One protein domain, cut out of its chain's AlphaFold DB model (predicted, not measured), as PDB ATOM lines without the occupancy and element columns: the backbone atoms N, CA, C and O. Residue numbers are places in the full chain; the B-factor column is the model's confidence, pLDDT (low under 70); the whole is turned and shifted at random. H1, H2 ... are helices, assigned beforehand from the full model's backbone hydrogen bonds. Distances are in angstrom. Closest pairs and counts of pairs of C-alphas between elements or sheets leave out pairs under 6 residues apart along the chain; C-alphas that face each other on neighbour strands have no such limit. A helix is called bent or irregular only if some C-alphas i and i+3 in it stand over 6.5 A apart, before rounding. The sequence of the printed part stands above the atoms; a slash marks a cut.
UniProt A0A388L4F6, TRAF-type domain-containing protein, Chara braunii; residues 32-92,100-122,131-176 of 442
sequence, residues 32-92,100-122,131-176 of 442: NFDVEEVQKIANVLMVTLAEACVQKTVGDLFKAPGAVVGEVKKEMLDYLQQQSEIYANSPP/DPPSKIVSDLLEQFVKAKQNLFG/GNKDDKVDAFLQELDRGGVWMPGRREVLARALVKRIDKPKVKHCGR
ATOM      1  N   ASN A  32      59.331   7.104  74.820       95.12
ATOM      2  CA  ASN A  32      58.892   8.497  74.844       95.12
ATOM      3  C   ASN A  32      60.001   9.420  74.322       95.12
ATOM      4  O   ASN A  32      61.144   9.370  74.788       95.12
ATOM      5  N   PHE A  33      59.630  10.283  73.380       95.75
ATOM      6  CA  PHE A  33      60.483  11.266  72.719       95.75
ATOM      7  C   PHE A  33      59.815  12.633  72.769       95.75
ATOM      8  O   PHE A  33      58.587  12.713  72.809       95.75
ATOM      9  N   ASP A  34      60.616  13.692  72.715       95.00
ATOM     10  CA  ASP A  34      60.093  15.045  72.680       95.00
ATOM     11  C   ASP A  34      59.315  15.299  71.386       95.00
ATOM     12  O   ASP A  34      59.868  15.217  70.286       95.00
ATOM     13  N   VAL A  35      58.022  15.594  71.530       92.38
ATOM     14  CA  VAL A  35      57.064  15.691  70.416       92.38
ATOM     15  C   VAL A  35      57.497  16.761  69.411       92.38
ATOM     16  O   VAL A  35      57.531  16.511  68.207       92.38
ATOM     17  N   GLU A  36      57.907  17.928  69.915       92.69
ATOM     18  CA  GLU A  36      58.366  19.053  69.094       92.69
ATOM     19  C   GLU A  36      59.650  18.692  68.319       92.69
ATOM     20  O   GLU A  36      59.799  19.036  67.146       92.69
ATOM     21  N   GLU A  37      60.569  17.957  68.954       95.19
ATOM     22  CA  GLU A  37      61.840  17.527  68.360       95.19
ATOM     23  C   GLU A  37      61.631  16.507  67.232       95.19
ATOM     24  O   GLU A  37      62.179  16.658  66.135       95.19
ATOM     25  N   VAL A  38      60.792  15.493  67.479       95.94
ATOM     26  CA  VAL A  38      60.438  14.461  66.495       95.94
ATOM     27  C   VAL A  38      59.721  15.082  65.299       95.94
ATOM     28  O   VAL A  38      60.075  14.767  64.162       95.94
ATOM     29  N   GLN A  39      58.773  15.999  65.526       93.94
ATOM     30  CA  GLN A  39      58.042  16.653  64.440       93.94
ATOM     31  C   GLN A  39      58.950  17.550  63.587       93.94
ATOM     32  O   GLN A  39      58.860  17.514  62.359       93.94
ATOM     33  N   LYS A  40      59.863  18.314  64.203       95.62
ATOM     34  CA  LYS A  40      60.863  19.114  63.470       95.62
ATOM     35  C   LYS A  40      61.711  18.244  62.550       95.62
ATOM     36  O   LYS A  40      61.853  18.571  61.373       95.62
ATOM     37  N   ILE A  41      62.219  17.119  63.059       97.38
ATOM     38  CA  ILE A  41      63.027  16.183  62.268       97.38
ATOM     39  C   ILE A  41      62.184  15.544  61.152       97.38
ATOM     40  O   ILE A  41      62.603  15.533  59.996       97.38
ATOM     41  N   ALA A  42      60.967  15.082  61.452       96.06
ATOM     42  CA  ALA A  42      60.047  14.509  60.464       96.06
ATOM     43  C   ALA A  42      59.647  15.501  59.352       96.06
ATOM     44  O   ALA A  42      59.386  15.085  58.219       96.06
ATOM     45  N   ASN A  43      59.621  16.803  59.645       93.81
ATOM     46  CA  ASN A  43      59.363  17.851  58.661       93.81
ATOM     47  C   ASN A  43      60.603  18.150  57.803       93.81
ATOM     48  O   ASN A  43      60.499  18.115  56.578       93.81
ATOM     49  N   VAL A  44      61.781  18.381  58.400       95.75
ATOM     50  CA  VAL A  44      62.993  18.717  57.621       95.75
ATOM     51  C   VAL A  44      63.435  17.566  56.710       95.75
ATOM     52  O   VAL A  44      63.785  17.813  55.563       95.75
ATOM     53  N   LEU A  45      63.287  16.304  57.143       95.50
ATOM     54  CA  LEU A  45      63.504  15.119  56.297       95.50
ATOM     55  C   LEU A  45      62.713  15.180  54.979       95.50
ATOM     56  O   LEU A  45      63.209  14.787  53.924       95.50
ATOM     57  N   MET A  46      61.475  15.668  55.044       93.75
ATOM     58  CA  MET A  46      60.577  15.767  53.898       93.75
ATOM     59  C   MET A  46      60.948  16.942  52.983       93.75
ATOM     60  O   MET A  46      61.040  16.771  51.767       93.75
ATOM     61  N   VAL A  47      61.227  18.108  53.574       93.94
ATOM     62  CA  VAL A  47      61.678  19.314  52.859       93.94
ATOM     63  C   VAL A  47      62.989  19.058  52.119       93.94
ATOM     64  O   VAL A  47      63.065  19.315  50.919       93.94
ATOM     65  N   THR A  48      63.986  18.464  52.779       94.00
ATOM     66  CA  THR A  48      65.271  18.153  52.146       94.00
ATOM     67  C   THR A  48      65.141  17.125  51.023       94.00
ATOM     68  O   THR A  48      65.813  17.261  50.000       94.00
ATOM     69  N   LEU A  49      64.261  16.123  51.151       93.56
ATOM     70  CA  LEU A  49      64.015  15.184  50.054       93.56
ATOM     71  C   LEU A  49      63.442  15.905  48.826       93.56
ATOM     72  O   LEU A  49      63.933  15.690  47.716       93.56
ATOM     73  N   ALA A  50      62.437  16.766  49.013       93.06
ATOM     74  CA  ALA A  50      61.856  17.540  47.919       93.06
ATOM     75  C   ALA A  50      62.894  18.477  47.277       93.06
ATOM     76  O   ALA A  50      63.040  18.477  46.054       93.06
ATOM     77  N   GLU A  51      63.677  19.194  48.090       92.12
ATOM     78  CA  GLU A  51      64.774  20.049  47.630       92.12
ATOM     79  C   GLU A  51      65.793  19.266  46.787       92.12
ATOM     80  O   GLU A  51      66.094  19.664  45.661       92.12
ATOM     81  N   ALA A  52      66.287  18.128  47.282       91.56
ATOM     82  CA  ALA A  52      67.273  17.312  46.580       91.56
ATOM     83  C   ALA A  52      66.726  16.727  45.261       91.56
ATOM     84  O   ALA A  52      67.445  16.692  44.260       91.56
ATOM     85  N   CYS A  53      65.451  16.323  45.219       90.56
ATOM     86  CA  CYS A  53      64.807  15.830  43.994       90.56
ATOM     87  C   CYS A  53      64.622  16.939  42.951       90.56
ATOM     88  O   CYS A  53      64.920  16.731  41.771       90.56
ATOM     89  N   VAL A  54      64.177  18.127  43.378       89.44
ATOM     90  CA  VAL A  54      64.065  19.302  42.502       89.44
ATOM     91  C   VAL A  54      65.448  19.687  41.983       89.44
ATOM     92  O   VAL A  54      65.609  19.855  40.780       89.44
ATOM     93  N   GLN A  55      66.473  19.745  42.841       84.12
ATOM     94  CA  GLN A  55      67.844  20.073  42.435       84.12
ATOM     95  C   GLN A  55      68.433  19.067  41.439       84.12
ATOM     96  O   GLN A  55      69.021  19.495  40.447       84.12
ATOM     97  N   LYS A  56      68.213  17.759  41.635       83.88
ATOM     98  CA  LYS A  56      68.648  16.698  40.706       83.88
ATOM     99  C   LYS A  56      67.961  16.765  39.334       83.88
ATOM    100  O   LYS A  56      68.493  16.230  38.366       83.88
ATOM    101  N   THR A  57      66.807  17.426  39.238       84.31
ATOM    102  CA  THR A  57      66.029  17.586  37.996       84.31
ATOM    103  C   THR A  57      66.093  19.004  37.407       84.31
ATOM    104  O   THR A  57      65.501  19.274  36.362       84.31
ATOM    105  N   VAL A  58      66.868  19.928  37.998       77.44
ATOM    106  CA  VAL A  58      67.115  21.252  37.397       77.44
ATOM    107  C   VAL A  58      67.878  21.103  36.077       77.44
ATOM    108  O   VAL A  58      69.075  20.832  36.066       77.44
ATOM    109  N   GLY A  59      67.193  21.378  34.967       65.69
ATOM    110  CA  GLY A  59      67.776  21.393  33.620       65.69
ATOM    111  C   GLY A  59      67.567  20.107  32.818       65.69
ATOM    112  O   GLY A  59      67.841  20.113  31.622       65.69
ATOM    113  N   ASP A  60      67.033  19.045  33.427       71.75
ATOM    114  CA  ASP A  60      66.585  17.848  32.712       71.75
ATOM    115  C   ASP A  60      65.121  18.045  32.279       71.75
ATOM    116  O   ASP A  60      64.223  18.162  33.111       71.75
ATOM    117  N   LEU A  61      64.876  18.133  30.967       64.25
ATOM    118  CA  LEU A  61      63.529  18.320  30.409       64.25
ATOM    119  C   LEU A  61      62.684  17.035  30.423       64.25
ATOM    120  O   LEU A  61      61.476  17.110  30.206       64.25
ATOM    121  N   PHE A  62      63.298  15.874  30.667       72.06
ATOM    122  CA  PHE A  62      62.653  14.564  30.563       72.06
ATOM    123  C   PHE A  62      62.441  13.877  31.921       72.06
ATOM    124  O   PHE A  62      61.741  12.867  31.984       72.06
ATOM    125  N   LYS A  63      62.996  14.413  33.019       80.06
ATOM    126  CA  LYS A  63      62.836  13.855  34.373       80.06
ATOM    127  C   LYS A  63      62.122  14.817  35.316       80.06
ATOM    128  O   LYS A  63      62.683  15.815  35.752       80.06
ATOM    129  N   ALA A  64      60.900  14.458  35.701       84.94
ATOM    130  CA  ALA A  64      60.192  15.107  36.800       84.94
ATOM    131  C   ALA A  64      60.790  14.700  38.170       84.94
ATOM    132  O   ALA A  64      61.274  13.570  38.301       84.94
ATOM    133  N   PRO A  65      60.702  15.545  39.218       86.38
ATOM    134  CA  PRO A  65      61.195  15.218  40.563       86.38
ATOM    135  C   PRO A  65      60.641  13.894  41.126       86.38
ATOM    136  O   PRO A  65      61.372  13.136  41.765       86.38
ATOM    137  N   GLY A  66      59.381  13.557  40.816       88.12
ATOM    138  CA  GLY A  66      58.755  12.286  41.201       88.12
ATOM    139  C   GLY A  66      59.443  11.036  40.635       88.12
ATOM    140  O   GLY A  66      59.399   9.986  41.267       88.12
ATOM    141  N   ALA A  67      60.145  11.136  39.500       88.94
ATOM    142  CA  ALA A  67      60.863  10.004  38.905       88.94
ATOM    143  C   ALA A  67      62.169   9.660  39.645       88.94
ATOM    144  O   ALA A  67      62.613   8.515  39.600       88.94
ATOM    145  N   VAL A  68      62.784  10.627  40.341       90.12
ATOM    146  CA  VAL A  68      64.052  10.430  41.072       90.12
ATOM    147  C   VAL A  68      63.863  10.213  42.578       90.12
ATOM    148  O   VAL A  68      64.820   9.870  43.272       90.12
ATOM    149  N   VAL A  69      62.641  10.382  43.101       92.06
ATOM    150  CA  VAL A  69      62.382  10.418  44.551       92.06
ATOM    151  C   VAL A  69      62.801   9.147  45.286       92.06
ATOM    152  O   VAL A  69      63.347   9.238  46.380       92.06
ATOM    153  N   GLY A  70      62.598   7.962  44.699       91.31
ATOM    154  CA  GLY A  70      62.970   6.692  45.332       91.31
ATOM    155  C   GLY A  70      64.483   6.534  45.508       91.31
ATOM    156  O   GLY A  70      64.944   6.113  46.569       91.31
ATOM    157  N   GLU A  71      65.247   6.933  44.493       91.88
ATOM    158  CA  GLU A  71      66.710   6.899  44.490       91.88
ATOM    159  C   GLU A  71      67.275   7.923  45.485       91.88
ATOM    160  O   GLU A  71      67.992   7.546  46.409       91.88
ATOM    161  N   VAL A  72      66.879   9.198  45.367       92.75
ATOM    162  CA  VAL A  72      67.356  10.284  46.245       92.75
ATOM    163  C   VAL A  72      66.987  10.023  47.706       92.75
ATOM    164  O   VAL A  72      67.798  10.264  48.599       92.75
ATOM    165  N   LYS A  73      65.795   9.470  47.968       94.06
ATOM    166  CA  LYS A  73      65.384   9.050  49.313       94.06
ATOM    167  C   LYS A  73      66.306   7.971  49.863       94.06
ATOM    168  O   LYS A  73      66.732   8.102  51.004       94.06
ATOM    169  N   LYS A  74      66.640   6.938  49.080       94.56
ATOM    170  CA  LYS A  74      67.581   5.898  49.518       94.56
ATOM    171  C   LYS A  74      68.947   6.504  49.855       94.56
ATOM    172  O   LYS A  74      69.419   6.320  50.970       94.56
ATOM    173  N   GLU A  75      69.519   7.299  48.948       95.00
ATOM    174  CA  GLU A  75      70.812   7.966  49.166       95.00
ATOM    175  C   GLU A  75      70.825   8.831  50.438       95.00
ATOM    176  O   GLU A  75      71.810   8.837  51.175       95.00
ATOM    177  N   MET A  76      69.735   9.557  50.705       95.31
ATOM    178  CA  MET A  76      69.602  10.402  51.892       95.31
ATOM    179  C   MET A  76      69.497   9.577  53.182       95.31
ATOM    180  O   MET A  76      70.087   9.953  54.192       95.31
ATOM    181  N   LEU A  77      68.768   8.457  53.159       95.75
ATOM    182  CA  LEU A  77      68.653   7.549  54.304       95.75
ATOM    183  C   LEU A  77      69.993   6.879  54.627       95.75
ATOM    184  O   LEU A  77      70.399   6.886  55.787       95.75
ATOM    185  N   ASP A  78      70.692   6.372  53.610       95.94
ATOM    186  CA  ASP A  78      72.005   5.735  53.757       95.94
ATOM    187  C   ASP A  78      73.041   6.744  54.304       95.94
ATOM    188  O   ASP A  78      73.783   6.440  55.242       95.94
ATOM    189  N   TYR A  79      73.030   7.987  53.800       96.12
ATOM    190  CA  TYR A  79      73.873   9.076  54.310       96.12
ATOM    191  C   TYR A  79      73.561   9.430  55.774       96.12
ATOM    192  O   TYR A  79      74.472   9.509  56.597       96.12
ATOM    193  N   LEU A  80      72.285   9.627  56.128       96.56
ATOM    194  CA  LEU A  80      71.875   9.941  57.502       96.56
ATOM    195  C   LEU A  80      72.241   8.826  58.483       96.56
ATOM    196  O   LEU A  80      72.678   9.108  59.600       96.56
ATOM    197  N   GLN A  81      72.081   7.569  58.068       95.12
ATOM    198  CA  GLN A  81      72.476   6.409  58.855       95.12
ATOM    199  C   GLN A  81      73.976   6.477  59.174       95.12
ATOM    200  O   GLN A  81      74.345   6.520  60.346       95.12
ATOM    201  N   GLN A  82      74.821   6.611  58.145       95.56
ATOM    202  CA  GLN A  82      76.275   6.697  58.295       95.56
ATOM    203  C   GLN A  82      76.711   7.896  59.156       95.56
ATOM    204  O   GLN A  82      77.498   7.741  60.089       95.56
ATOM    205  N   GLN A  83      76.200   9.101  58.879       95.75
ATOM    206  CA  GLN A  83      76.616  10.304  59.605       95.75
ATOM    207  C   GLN A  83      76.105  10.336  61.050       95.75
ATOM    208  O   GLN A  83      76.820  10.802  61.936       95.75
ATOM    209  N   SER A  84      74.905   9.811  61.324       93.62
ATOM    210  CA  SER A  84      74.404   9.708  62.702       93.62
ATOM    211  C   SER A  84      75.183   8.687  63.538       93.62
ATOM    212  O   SER A  84      75.316   8.880  64.743       93.62
ATOM    213  N   GLU A  85      75.758   7.649  62.922       94.19
ATOM    214  CA  GLU A  85      76.662   6.706  63.592       94.19
ATOM    215  C   GLU A  85      78.040   7.313  63.867       94.19
ATOM    216  O   GLU A  85      78.547   7.186  64.982       94.19
ATOM    217  N   ILE A  86      78.612   8.049  62.909       93.25
ATOM    218  CA  ILE A  86      79.840   8.834  63.124       93.25
ATOM    219  C   ILE A  86      79.627   9.849  64.259       93.25
ATOM    220  O   ILE A  86      80.469   9.968  65.149       93.25
ATOM    221  N   TYR A  87      78.479  10.536  64.281       91.38
ATOM    222  CA  TYR A  87      78.125  11.455  65.363       91.38
ATOM    223  C   TYR A  87      77.937  10.734  66.704       91.38
ATOM    224  O   TYR A  87      78.443  11.205  67.720       91.38
ATOM    225  N   ALA A  88      77.241   9.594  66.744       90.12
ATOM    226  CA  ALA A  88      77.039   8.830  67.977       90.12
ATOM    227  C   ALA A  88      78.377   8.384  68.595       90.12
ATOM    228  O   ALA A  88      78.577   8.544  69.799       90.12
ATOM    229  N   ASN A  89      79.308   7.921  67.756       90.38
ATOM    230  CA  ASN A  89      80.631   7.435  68.153       90.38
ATOM    231  C   ASN A  89      81.668   8.548  68.402       90.38
ATOM    232  O   ASN A  89      82.768   8.256  68.871       90.38
ATOM    233  N   SER A  90      81.358   9.815  68.103       89.50
ATOM    234  CA  SER A  90      82.272  10.926  68.392       89.50
ATOM    235  C   SER A  90      82.450  11.130  69.908       89.50
ATOM    236  O   SER A  90      81.524  10.842  70.680       89.50
ATOM    237  N   PRO A  91      83.606  11.643  70.374       84.56
ATOM    238  CA  PRO A  91      83.787  11.965  71.787       84.56
ATOM    239  C   PRO A  91      82.728  12.975  72.271       84.56
ATOM    240  O   PRO A  91      82.227  13.780  71.478       84.56
ATOM    241  N   PRO A  92      82.349  12.944  73.563       77.75
ATOM    242  CA  PRO A  92      81.459  13.952  74.130       77.75
ATOM    243  C   PRO A  92      82.090  15.346  74.016       77.75
ATOM    244  O   PRO A  92      83.310  15.498  74.104       77.75
ATOM    245  N   ASP A 100      73.853  21.635  70.719       89.88
ATOM    246  CA  ASP A 100      72.753  21.836  69.778       89.88
ATOM    247  C   ASP A 100      71.652  20.773  69.963       89.88
ATOM    248  O   ASP A 100      71.947  19.610  70.256       89.88
ATOM    249  N   PRO A 101      70.370  21.130  69.770       92.44
ATOM    250  CA  PRO A 101      69.284  20.161  69.831       92.44
ATOM    251  C   PRO A 101      69.368  19.166  68.651       92.44
ATOM    252  O   PRO A 101      69.795  19.547  67.556       92.44
ATOM    253  N   PRO A 102      68.919  17.903  68.811       95.12
ATOM    254  CA  PRO A 102      68.971  16.876  67.764       95.12
ATOM    255  C   PRO A 102      68.425  17.315  66.399       95.12
ATOM    256  O   PRO A 102      68.991  16.962  65.369       95.12
ATOM    257  N   SER A 103      67.365  18.122  66.368       96.62
ATOM    258  CA  SER A 103      66.777  18.680  65.145       96.62
ATOM    259  C   SER A 103      67.714  19.623  64.400       96.62
ATOM    260  O   SER A 103      67.744  19.595  63.169       96.62
ATOM    261  N   LYS A 104      68.520  20.414  65.117       95.38
ATOM    262  CA  LYS A 104      69.548  21.281  64.534       95.38
ATOM    263  C   LYS A 104      70.686  20.442  63.953       95.38
ATOM    264  O   LYS A 104      71.024  20.624  62.789       95.38
ATOM    265  N   ILE A 105      71.168  19.448  64.701       95.06
ATOM    266  CA  ILE A 105      72.214  18.519  64.242       95.06
ATOM    267  C   ILE A 105      71.762  17.765  62.979       95.06
ATOM    268  O   ILE A 105      72.491  17.730  61.990       95.06
ATOM    269  N   VAL A 106      70.540  17.217  62.959       96.81
ATOM    270  CA  VAL A 106      69.993  16.537  61.769       96.81
ATOM    271  C   VAL A 106      69.806  17.501  60.594       96.81
ATOM    272  O   VAL A 106      70.108  17.124  59.464       96.81
ATOM    273  N   SER A 107      69.366  18.740  60.837       96.75
ATOM    274  CA  SER A 107      69.273  19.765  59.782       96.75
ATOM    275  C   SER A 107      70.642  20.050  59.158       96.75
ATOM    276  O   SER A 107      70.761  20.083  57.938       96.75
ATOM    277  N   ASP A 108      71.695  20.165  59.970       95.81
ATOM    278  CA  ASP A 108      73.048  20.455  59.485       95.81
ATOM    279  C   ASP A 108      73.665  19.282  58.709       95.81
ATOM    280  O   ASP A 108      74.421  19.503  57.758       95.81
ATOM    281  N   LEU A 109      73.320  18.036  59.056       96.12
ATOM    282  CA  LEU A 109      73.652  16.854  58.249       96.12
ATOM    283  C   LEU A 109      72.893  16.856  56.911       96.12
ATOM    284  O   LEU A 109      73.482  16.615  55.858       96.12
ATOM    285  N   LEU A 110      71.596  17.167  56.925       95.94
ATOM    286  CA  LEU A 110      70.768  17.255  55.719       95.94
ATOM    287  C   LEU A 110      71.245  18.358  54.760       95.94
ATOM    288  O   LEU A 110      71.338  18.132  53.554       95.94
ATOM    289  N   GLU A 111      71.644  19.520  55.279       94.31
ATOM    290  CA  GLU A 111      72.275  20.571  54.478       94.31
ATOM    291  C   GLU A 111      73.591  20.107  53.830       94.31
ATOM    292  O   GLU A 111      73.880  20.467  52.687       94.31
ATOM    293  N   GLN A 112      74.407  19.324  54.543       93.88
ATOM    294  CA  GLN A 112      75.650  18.764  54.002       93.88
ATOM    295  C   GLN A 112      75.378  17.740  52.893       93.88
ATOM    296  O   GLN A 112      76.056  17.782  51.864       93.88
ATOM    297  N   PHE A 113      74.355  16.892  53.043       94.12
ATOM    298  CA  PHE A 113      73.886  15.992  51.983       94.12
ATOM    299  C   PHE A 113      73.509  16.761  50.708       94.12
ATOM    300  O   PHE A 113      74.008  16.444  49.624       94.12
ATOM    301  N   VAL A 114      72.694  17.816  50.829       90.88
ATOM    302  CA  VAL A 114      72.293  18.656  49.686       90.88
ATOM    303  C   VAL A 114      73.510  19.302  49.021       90.88
ATOM    304  O   VAL A 114      73.666  19.204  47.804       90.88
ATOM    305  N   LYS A 115      74.424  19.899  49.798       88.25
ATOM    306  CA  LYS A 115      75.660  20.521  49.280       88.25
ATOM    307  C   LYS A 115      76.561  19.506  48.559       88.25
ATOM    308  O   LYS A 115      77.067  19.796  47.474       88.25
ATOM    309  N   ALA A 116      76.716  18.296  49.102       85.44
ATOM    310  CA  ALA A 116      77.478  17.223  48.462       85.44
ATOM    311  C   ALA A 116      76.870  16.814  47.107       85.44
ATOM    312  O   ALA A 116      77.599  16.609  46.136       85.44
ATOM    313  N   LYS A 117      75.535  16.767  47.007       77.94
ATOM    314  CA  LYS A 117      74.827  16.515  45.744       77.94
ATOM    315  C   LYS A 117      74.969  17.681  44.759       77.94
ATOM    316  O   LYS A 117      75.266  17.438  43.593       77.94
ATOM    317  N   GLN A 118      74.862  18.937  45.203       70.19
ATOM    318  CA  GLN A 118      75.081  20.114  44.343       70.19
ATOM    319  C   GLN A 118      76.457  20.105  43.664       70.19
ATOM    320  O   GLN A 118      76.546  20.418  42.478       70.19
ATOM    321  N   ASN A 119      77.509  19.693  44.375       59.72
ATOM    322  CA  ASN A 119      78.864  19.611  43.820       59.72
ATOM    323  C   ASN A 119      79.007  18.531  42.729       59.72
ATOM    324  O   ASN A 119      79.785  18.709  41.795       59.72
ATOM    325  N   LEU A 120      78.226  17.446  42.796       58.69
ATOM    326  CA  LEU A 120      78.185  16.400  41.762       58.69
ATOM    327  C   LEU A 120      77.399  16.834  40.513       58.69
ATOM    328  O   LEU A 120      77.752  16.452  39.400       58.69
ATOM    329  N   PHE A 121      76.367  17.668  40.676       55.12
ATOM    330  CA  PHE A 121      75.551  18.204  39.572       55.12
ATOM    331  C   PHE A 121      76.041  19.583  39.061       55.12
ATOM    332  O   PHE A 121      75.460  20.192  38.157       55.12
ATOM    333  N   GLY A 122      77.137  20.094  39.626       52.44
ATOM    334  CA  GLY A 122      77.601  21.474  39.493       52.44
ATOM    335  C   GLY A 122      78.452  21.786  38.262       52.44
ATOM    336  O   GLY A 122      79.609  22.170  38.417       52.44
ATOM    337  N   GLY A 131      64.074  32.760  43.030       54.50
ATOM    338  CA  GLY A 131      62.640  32.684  43.345       54.50
ATOM    339  C   GLY A 131      61.831  31.600  42.617       54.50
ATOM    340  O   GLY A 131      60.695  31.390  42.989       54.50
ATOM    341  N   ASN A 132      62.372  30.908  41.604       68.44
ATOM    342  CA  ASN A 132      61.670  29.809  40.904       68.44
ATOM    343  C   ASN A 132      62.207  28.421  41.320       68.44
ATOM    344  O   ASN A 132      62.067  27.443  40.581       68.44
ATOM    345  N   LYS A 133      62.925  28.343  42.448       73.50
ATOM    346  CA  LYS A 133      63.346  27.075  43.061       73.50
ATOM    347  C   LYS A 133      62.441  26.738  44.238       73.50
ATOM    348  O   LYS A 133      61.857  25.662  44.225       73.50
ATOM    349  N   ASP A 134      62.262  27.679  45.157       83.44
ATOM    350  CA  ASP A 134      61.435  27.515  46.357       83.44
ATOM    351  C   ASP A 134      59.980  27.168  45.976       83.44
ATOM    352  O   ASP A 134      59.493  26.109  46.363       83.44
ATOM    353  N   ASP A 135      59.363  27.925  45.057       87.00
ATOM    354  CA  ASP A 135      58.027  27.637  44.494       87.00
ATOM    355  C   ASP A 135      57.887  26.202  43.930       87.00
ATOM    356  O   ASP A 135      56.817  25.593  43.992       87.00
ATOM    357  N   LYS A 136      58.964  25.638  43.361       87.12
ATOM    358  CA  LYS A 136      58.974  24.264  42.823       87.12
ATOM    359  C   LYS A 136      59.151  23.212  43.908       87.12
ATOM    360  O   LYS A 136      58.608  22.119  43.768       87.12
ATOM    361  N   VAL A 137      59.912  23.522  44.957       90.56
ATOM    362  CA  VAL A 137      60.029  22.667  46.142       90.56
ATOM    363  C   VAL A 137      58.680  22.606  46.850       90.56
ATOM    364  O   VAL A 137      58.216  21.504  47.117       90.56
ATOM    365  N   ASP A 138      57.992  23.734  47.031       91.94
ATOM    366  CA  ASP A 138      56.655  23.787  47.637       91.94
ATOM    367  C   ASP A 138      55.595  23.055  46.799       91.94
ATOM    368  O   ASP A 138      54.789  22.293  47.339       91.94
ATOM    369  N   ALA A 139      55.615  23.209  45.470       91.50
ATOM    370  CA  ALA A 139      54.736  22.448  44.581       91.50
ATOM    371  C   ALA A 139      54.992  20.929  44.667       91.50
ATOM    372  O   ALA A 139      54.047  20.139  44.707       91.50
ATOM    373  N   PHE A 140      56.260  20.507  44.737       92.38
ATOM    374  CA  PHE A 140      56.614  19.089  44.829       92.38
ATOM    375  C   PHE A 140      56.400  18.500  46.236       92.38
ATOM    376  O   PHE A 140      56.038  17.332  46.364       92.38
ATOM    377  N   LEU A 141      56.530  19.307  47.295       92.75
ATOM    378  CA  LEU A 141      56.113  18.956  48.656       92.75
ATOM    379  C   LEU A 141      54.626  18.576  48.683       92.75
ATOM    380  O   LEU A 141      54.280  17.490  49.149       92.75
ATOM    381  N   GLN A 142      53.765  19.417  48.100       91.69
ATOM    382  CA  GLN A 142      52.327  19.145  47.982       91.69
ATOM    383  C   GLN A 142      52.035  17.883  47.155       91.69
ATOM    384  O   GLN A 142      51.133  17.115  47.498       91.69
ATOM    385  N   GLU A 143      52.792  17.636  46.080       91.44
ATOM    386  CA  GLU A 143      52.674  16.409  45.285       91.44
ATOM    387  C   GLU A 143      53.007  15.158  46.113       91.44
ATOM    388  O   GLU A 143      52.248  14.186  46.088       91.44
ATOM    389  N   LEU A 144      54.102  15.188  46.877       89.75
ATOM    390  CA  LEU A 144      54.557  14.056  47.684       89.75
ATOM    391  C   LEU A 144      53.667  13.779  48.903       89.75
ATOM    392  O   LEU A 144      53.439  12.605  49.213       89.75
ATOM    393  N   ASP A 145      53.126  14.814  49.555       87.94
ATOM    394  CA  ASP A 145      52.130  14.647  50.620       87.94
ATOM    395  C   ASP A 145      50.811  14.083  50.054       87.94
ATOM    396  O   ASP A 145      50.268  13.125  50.609       87.94
ATOM    397  N   ARG A 146      50.335  14.574  48.895       87.62
ATOM    398  CA  ARG A 146      49.150  14.020  48.205       87.62
ATOM    399  C   ARG A 146      49.365  12.579  47.727       87.62
ATOM    400  O   ARG A 146      48.423  11.793  47.713       87.62
ATOM    401  N   GLY A 147      50.584  12.239  47.309       84.12
ATOM    402  CA  GLY A 147      50.955  10.907  46.826       84.12
ATOM    403  C   GLY A 147      51.255   9.883  47.926       84.12
ATOM    404  O   GLY A 147      51.448   8.711  47.615       84.12
ATOM    405  N   GLY A 148      51.347  10.291  49.199       82.19
ATOM    406  CA  GLY A 148      51.622   9.390  50.328       82.19
ATOM    407  C   GLY A 148      53.006   8.717  50.316       82.19
ATOM    408  O   GLY A 148      53.283   7.842  51.141       82.19
ATOM    409  N   VAL A 149      53.911   9.139  49.419       75.75
ATOM    410  CA  VAL A 149      55.237   8.526  49.165       75.75
ATOM    411  C   VAL A 149      56.112   8.492  50.430       75.75
ATOM    412  O   VAL A 149      57.009   7.648  50.581       75.75
ATOM    413  N   TRP A 150      55.843   9.385  51.387       84.19
ATOM    414  CA  TRP A 150      56.431   9.327  52.719       84.19
ATOM    415  C   TRP A 150      55.458   9.762  53.823       84.19
ATOM    416  O   TRP A 150      55.593  10.830  54.419       84.19
ATOM    417  N   MET A 151      54.490   8.888  54.118       86.38
ATOM    418  CA  MET A 151      53.519   9.065  55.208       86.38
ATOM    419  C   MET A 151      54.161   9.558  56.527       86.38
ATOM    420  O   MET A 151      55.201   9.008  56.915       86.38
ATOM    421  N   PRO A 152      53.535  10.510  57.257       87.44
ATOM    422  CA  PRO A 152      54.092  11.119  58.472       87.44
ATOM    423  C   PRO A 152      54.614  10.118  59.507       87.44
ATOM    424  O   PRO A 152      55.774  10.205  59.900       87.44
ATOM    425  N   GLY A 153      53.845   9.075  59.843       88.31
ATOM    426  CA  GLY A 153      54.280   8.059  60.812       88.31
ATOM    427  C   GLY A 153      55.575   7.325  60.422       88.31
ATOM    428  O   GLY A 153      56.377   6.984  61.288       88.31
ATOM    429  N   ARG A 154      55.859   7.143  59.120       90.81
ATOM    430  CA  ARG A 154      57.148   6.580  58.665       90.81
ATOM    431  C   ARG A 154      58.299   7.586  58.783       90.81
ATOM    432  O   ARG A 154      59.441   7.166  58.946       90.81
ATOM    433  N   ARG A 155      58.021   8.893  58.689       93.25
ATOM    434  CA  ARG A 155      58.998   9.966  58.951       93.25
ATOM    435  C   ARG A 155      59.310  10.056  60.444       93.25
ATOM    436  O   ARG A 155      60.478  10.120  60.811       93.25
ATOM    437  N   GLU A 156      58.294   9.949  61.298       94.44
ATOM    438  CA  GLU A 156      58.456   9.923  62.755       94.44
ATOM    439  C   GLU A 156      59.289   8.740  63.259       94.44
ATOM    440  O   GLU A 156      60.127   8.929  64.134       94.44
ATOM    441  N   VAL A 157      59.102   7.527  62.722       94.19
ATOM    442  CA  VAL A 157      59.912   6.357  63.124       94.19
ATOM    443  C   VAL A 157      61.403   6.605  62.877       94.19
ATOM    444  O   VAL A 157      62.222   6.359  63.765       94.19
ATOM    445  N   LEU A 158      61.760   7.163  61.713       95.38
ATOM    446  CA  LEU A 158      63.138   7.561  61.422       95.38
ATOM    447  C   LEU A 158      63.605   8.707  62.328       95.38
ATOM    448  O   LEU A 158      64.710   8.649  62.862       95.38
ATOM    449  N   ALA A 159      62.768   9.724  62.539       96.88
ATOM    450  CA  ALA A 159      63.082  10.848  63.414       96.88
ATOM    451  C   ALA A 159      63.401  10.387  64.846       96.88
ATOM    452  O   ALA A 159      64.427  10.774  65.399       96.88
ATOM    453  N   ARG A 160      62.591   9.489  65.423       95.88
ATOM    454  CA  ARG A 160      62.833   8.885  66.746       95.88
ATOM    455  C   ARG A 160      64.138   8.081  66.773       95.88
ATOM    456  O   ARG A 160      64.896   8.187  67.735       95.88
ATOM    457  N   ALA A 161      64.444   7.326  65.714       94.81
ATOM    458  CA  ALA A 161      65.710   6.596  65.597       94.81
ATOM    459  C   ALA A 161      66.933   7.534  65.536       94.81
ATOM    460  O   ALA A 161      67.941   7.257  66.188       94.81
ATOM    461  N   LEU A 162      66.837   8.659  64.818       96.31
ATOM    462  CA  LEU A 162      67.877   9.691  64.764       96.31
ATOM    463  C   LEU A 162      68.051  10.391  66.119       96.31
ATOM    464  O   LEU A 162      69.176  10.472  66.608       96.31
ATOM    465  N   VAL A 163      66.961  10.815  66.777       95.75
ATOM    466  CA  VAL A 163      67.020  11.408  68.129       95.75
ATOM    467  C   VAL A 163      67.707  10.450  69.102       95.75
ATOM    468  O   VAL A 163      68.622  10.869  69.800       95.75
ATOM    469  N   LYS A 164      67.350   9.158  69.102       93.75
ATOM    470  CA  LYS A 164      67.958   8.157  69.998       93.75
ATOM    471  C   LYS A 164      69.475   7.994  69.800       93.75
ATOM    472  O   LYS A 164      70.173   7.686  70.761       93.75
ATOM    473  N   ARG A 165      69.988   8.186  68.577       92.62
ATOM    474  CA  ARG A 165      71.433   8.128  68.263       92.62
ATOM    475  C   ARG A 165      72.172   9.428  68.602       92.62
ATOM    476  O   ARG A 165      73.341   9.380  68.970       92.62
ATOM    477  N   ILE A 166      71.508  10.575  68.451       93.50
ATOM    478  CA  ILE A 166      72.135  11.907  68.491       93.50
ATOM    479  C   ILE A 166      72.014  12.574  69.873       93.50
ATOM    480  O   ILE A 166      72.938  13.263  70.300       93.50
ATOM    481  N   ASP A 167      70.923  12.350  70.607       92.50
ATOM    482  CA  ASP A 167      70.664  12.931  71.935       92.50
ATOM    483  C   ASP A 167      71.467  12.224  73.045       92.50
ATOM    484  O   ASP A 167      70.918  11.596  73.954       92.50
ATOM    485  N   LYS A 168      72.799  12.347  72.979       87.19
ATOM    486  CA  LYS A 168      73.744  11.860  73.998       87.19
ATOM    487  C   LYS A 168      73.368  12.256  75.440       87.19
ATOM    488  O   LYS A 168      73.472  11.383  76.303       87.19
ATOM    489  N   PRO A 169      72.907  13.492  75.750       86.38
ATOM    490  CA  PRO A 169      72.539  13.856  77.120       86.38
ATOM    491  C   PRO A 169      71.147  13.351  77.551       86.38
ATOM    492  O   PRO A 169      70.766  13.574  78.698       86.38
ATOM    493  N   LYS A 170      70.391  12.662  76.676       88.38
ATOM    494  CA  LYS A 170      69.046  12.112  76.953       88.38
ATOM    495  C   LYS A 170      68.038  13.169  77.435       88.38
ATOM    496  O   LYS A 170      67.226  12.913  78.325       88.38
ATOM    497  N   VAL A 171      68.098  14.370  76.854       87.12
ATOM    498  CA  VAL A 171      67.213  15.505  77.195       87.12
ATOM    499  C   VAL A 171      65.937  15.490  76.347       87.12
ATOM    500  O   VAL A 171      64.891  15.977  76.775       87.12
ATOM    501  N   LYS A 172      66.011  14.922  75.140       92.44
ATOM    502  CA  LYS A 172      64.941  14.871  74.134       92.44
ATOM    503  C   LYS A 172      64.351  13.475  73.930       92.44
ATOM    504  O   LYS A 172      63.347  13.343  73.235       92.44
ATOM    505  N   HIS A 173      64.907  12.440  74.553       94.69
ATOM    506  CA  HIS A 173      64.283  11.121  74.639       94.69
ATOM    507  C   HIS A 173      64.506  10.461  75.997       94.69
ATOM    508  O   HIS A 173      65.521  10.664  76.662       94.69
ATOM    509  N   CYS A 174      63.562   9.616  76.408       94.12
ATOM    510  CA  CYS A 174      63.698   8.880  77.653       94.12
ATOM    511  C   CYS A 174      64.504   7.591  77.450       94.12
ATOM    512  O   CYS A 174      63.965   6.558  77.074       94.12
ATOM    513  N   GLY A 175      65.801   7.622  77.753       90.25
ATOM    514  CA  GLY A 175      66.672   6.442  77.680       90.25
ATOM    515  C   GLY A 175      66.682   5.556  78.937       90.25
ATOM    516  O   GLY A 175      67.767   5.093  79.302       90.25
ATOM    517  N   ARG A 176      65.537   5.384  79.627       91.56
ATOM    518  CA  ARG A 176      65.375   4.467  80.783       91.56
ATOM    519  C   ARG A 176      65.023   3.047  80.323       91.56
ATOM    520  O   ARG A 176      64.319   2.881  79.328       91.56
TER     521      ARG A 176
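What this domain is: This is residues 32 to 92, 100 to 122 and 131 to 176 of the 442 residues of the protein "TRAF-type domain-containing protein" of Chara braunii (UniProt A0A388L4F6). Two long helices, H1 and H3, lie side by side and run the same way, and H2 and H5 cross over one side of this pair as a second layer. H4 crosses the later half of H1, away from H3 and H5. The printed part has 130 residues with five named helices, H1 to H5 in chain order, and no named strand: all helix, mostly crossed. It is compact, with a radius of gyration of the C-alphas of 15.3 A, and elongated, spanning 52 by 30 by 25 A.

Where its parts are: Find C-alpha 35 at (57.064, 15.691, 70.416); from there H1, residues 35 to 57, runs 33.7 A. H2, residues 65 to 89, runs 34.6 A; it is irregular, with C-alphas 67 and 70 7.5 A apart, and has a kink of 36 degrees near residue 72. H3, residues 102 to 121, runs 29.0 A. Next come H4, residues 131 to 146, and H5, residues 152 to 166, which ends at C-alpha 166 at (72.135, 11.907, 68.491).

How they stand to each other: Start at H1, the hub. It touches H3 at a shallow tilt of 5 degrees, closest at the C-alphas of Ile 41 and Ser 103, 5.3 A. Its residues 38 to 46 touch H5, about perpendicular at 73 degrees, closest at the C-alphas of Ala 42 and Arg 155, 4.9 A. Its residues 49 to 57 touch H2 at a steep tilt of 50 degrees, closest at the C-alphas of Cys 53 and Pro 65, 5.0 A. Its residues 46 to 54 touch H4, closest at the C-alphas of Glu 51 and Val 137, 5.6 A. H4 and H5 are apart. Every O i to N i+4 pair is within hydrogen-bond range in H3, against 18 of 19 in H1, 19 of 21 in H2, 10 of 12 in H4 and 10 of 11 in H5.

The domain as a whole: The farthest C-alphas, Leu 61 and Arg 176, are 52.3 A apart. Residues 93 to 99 and 123 to 130 are not printed, with C-alpha gaps of 12.5 A and 19.1 A. Confidence is under 70 at residues 59, 61, 119 to 122 and 131 to 132.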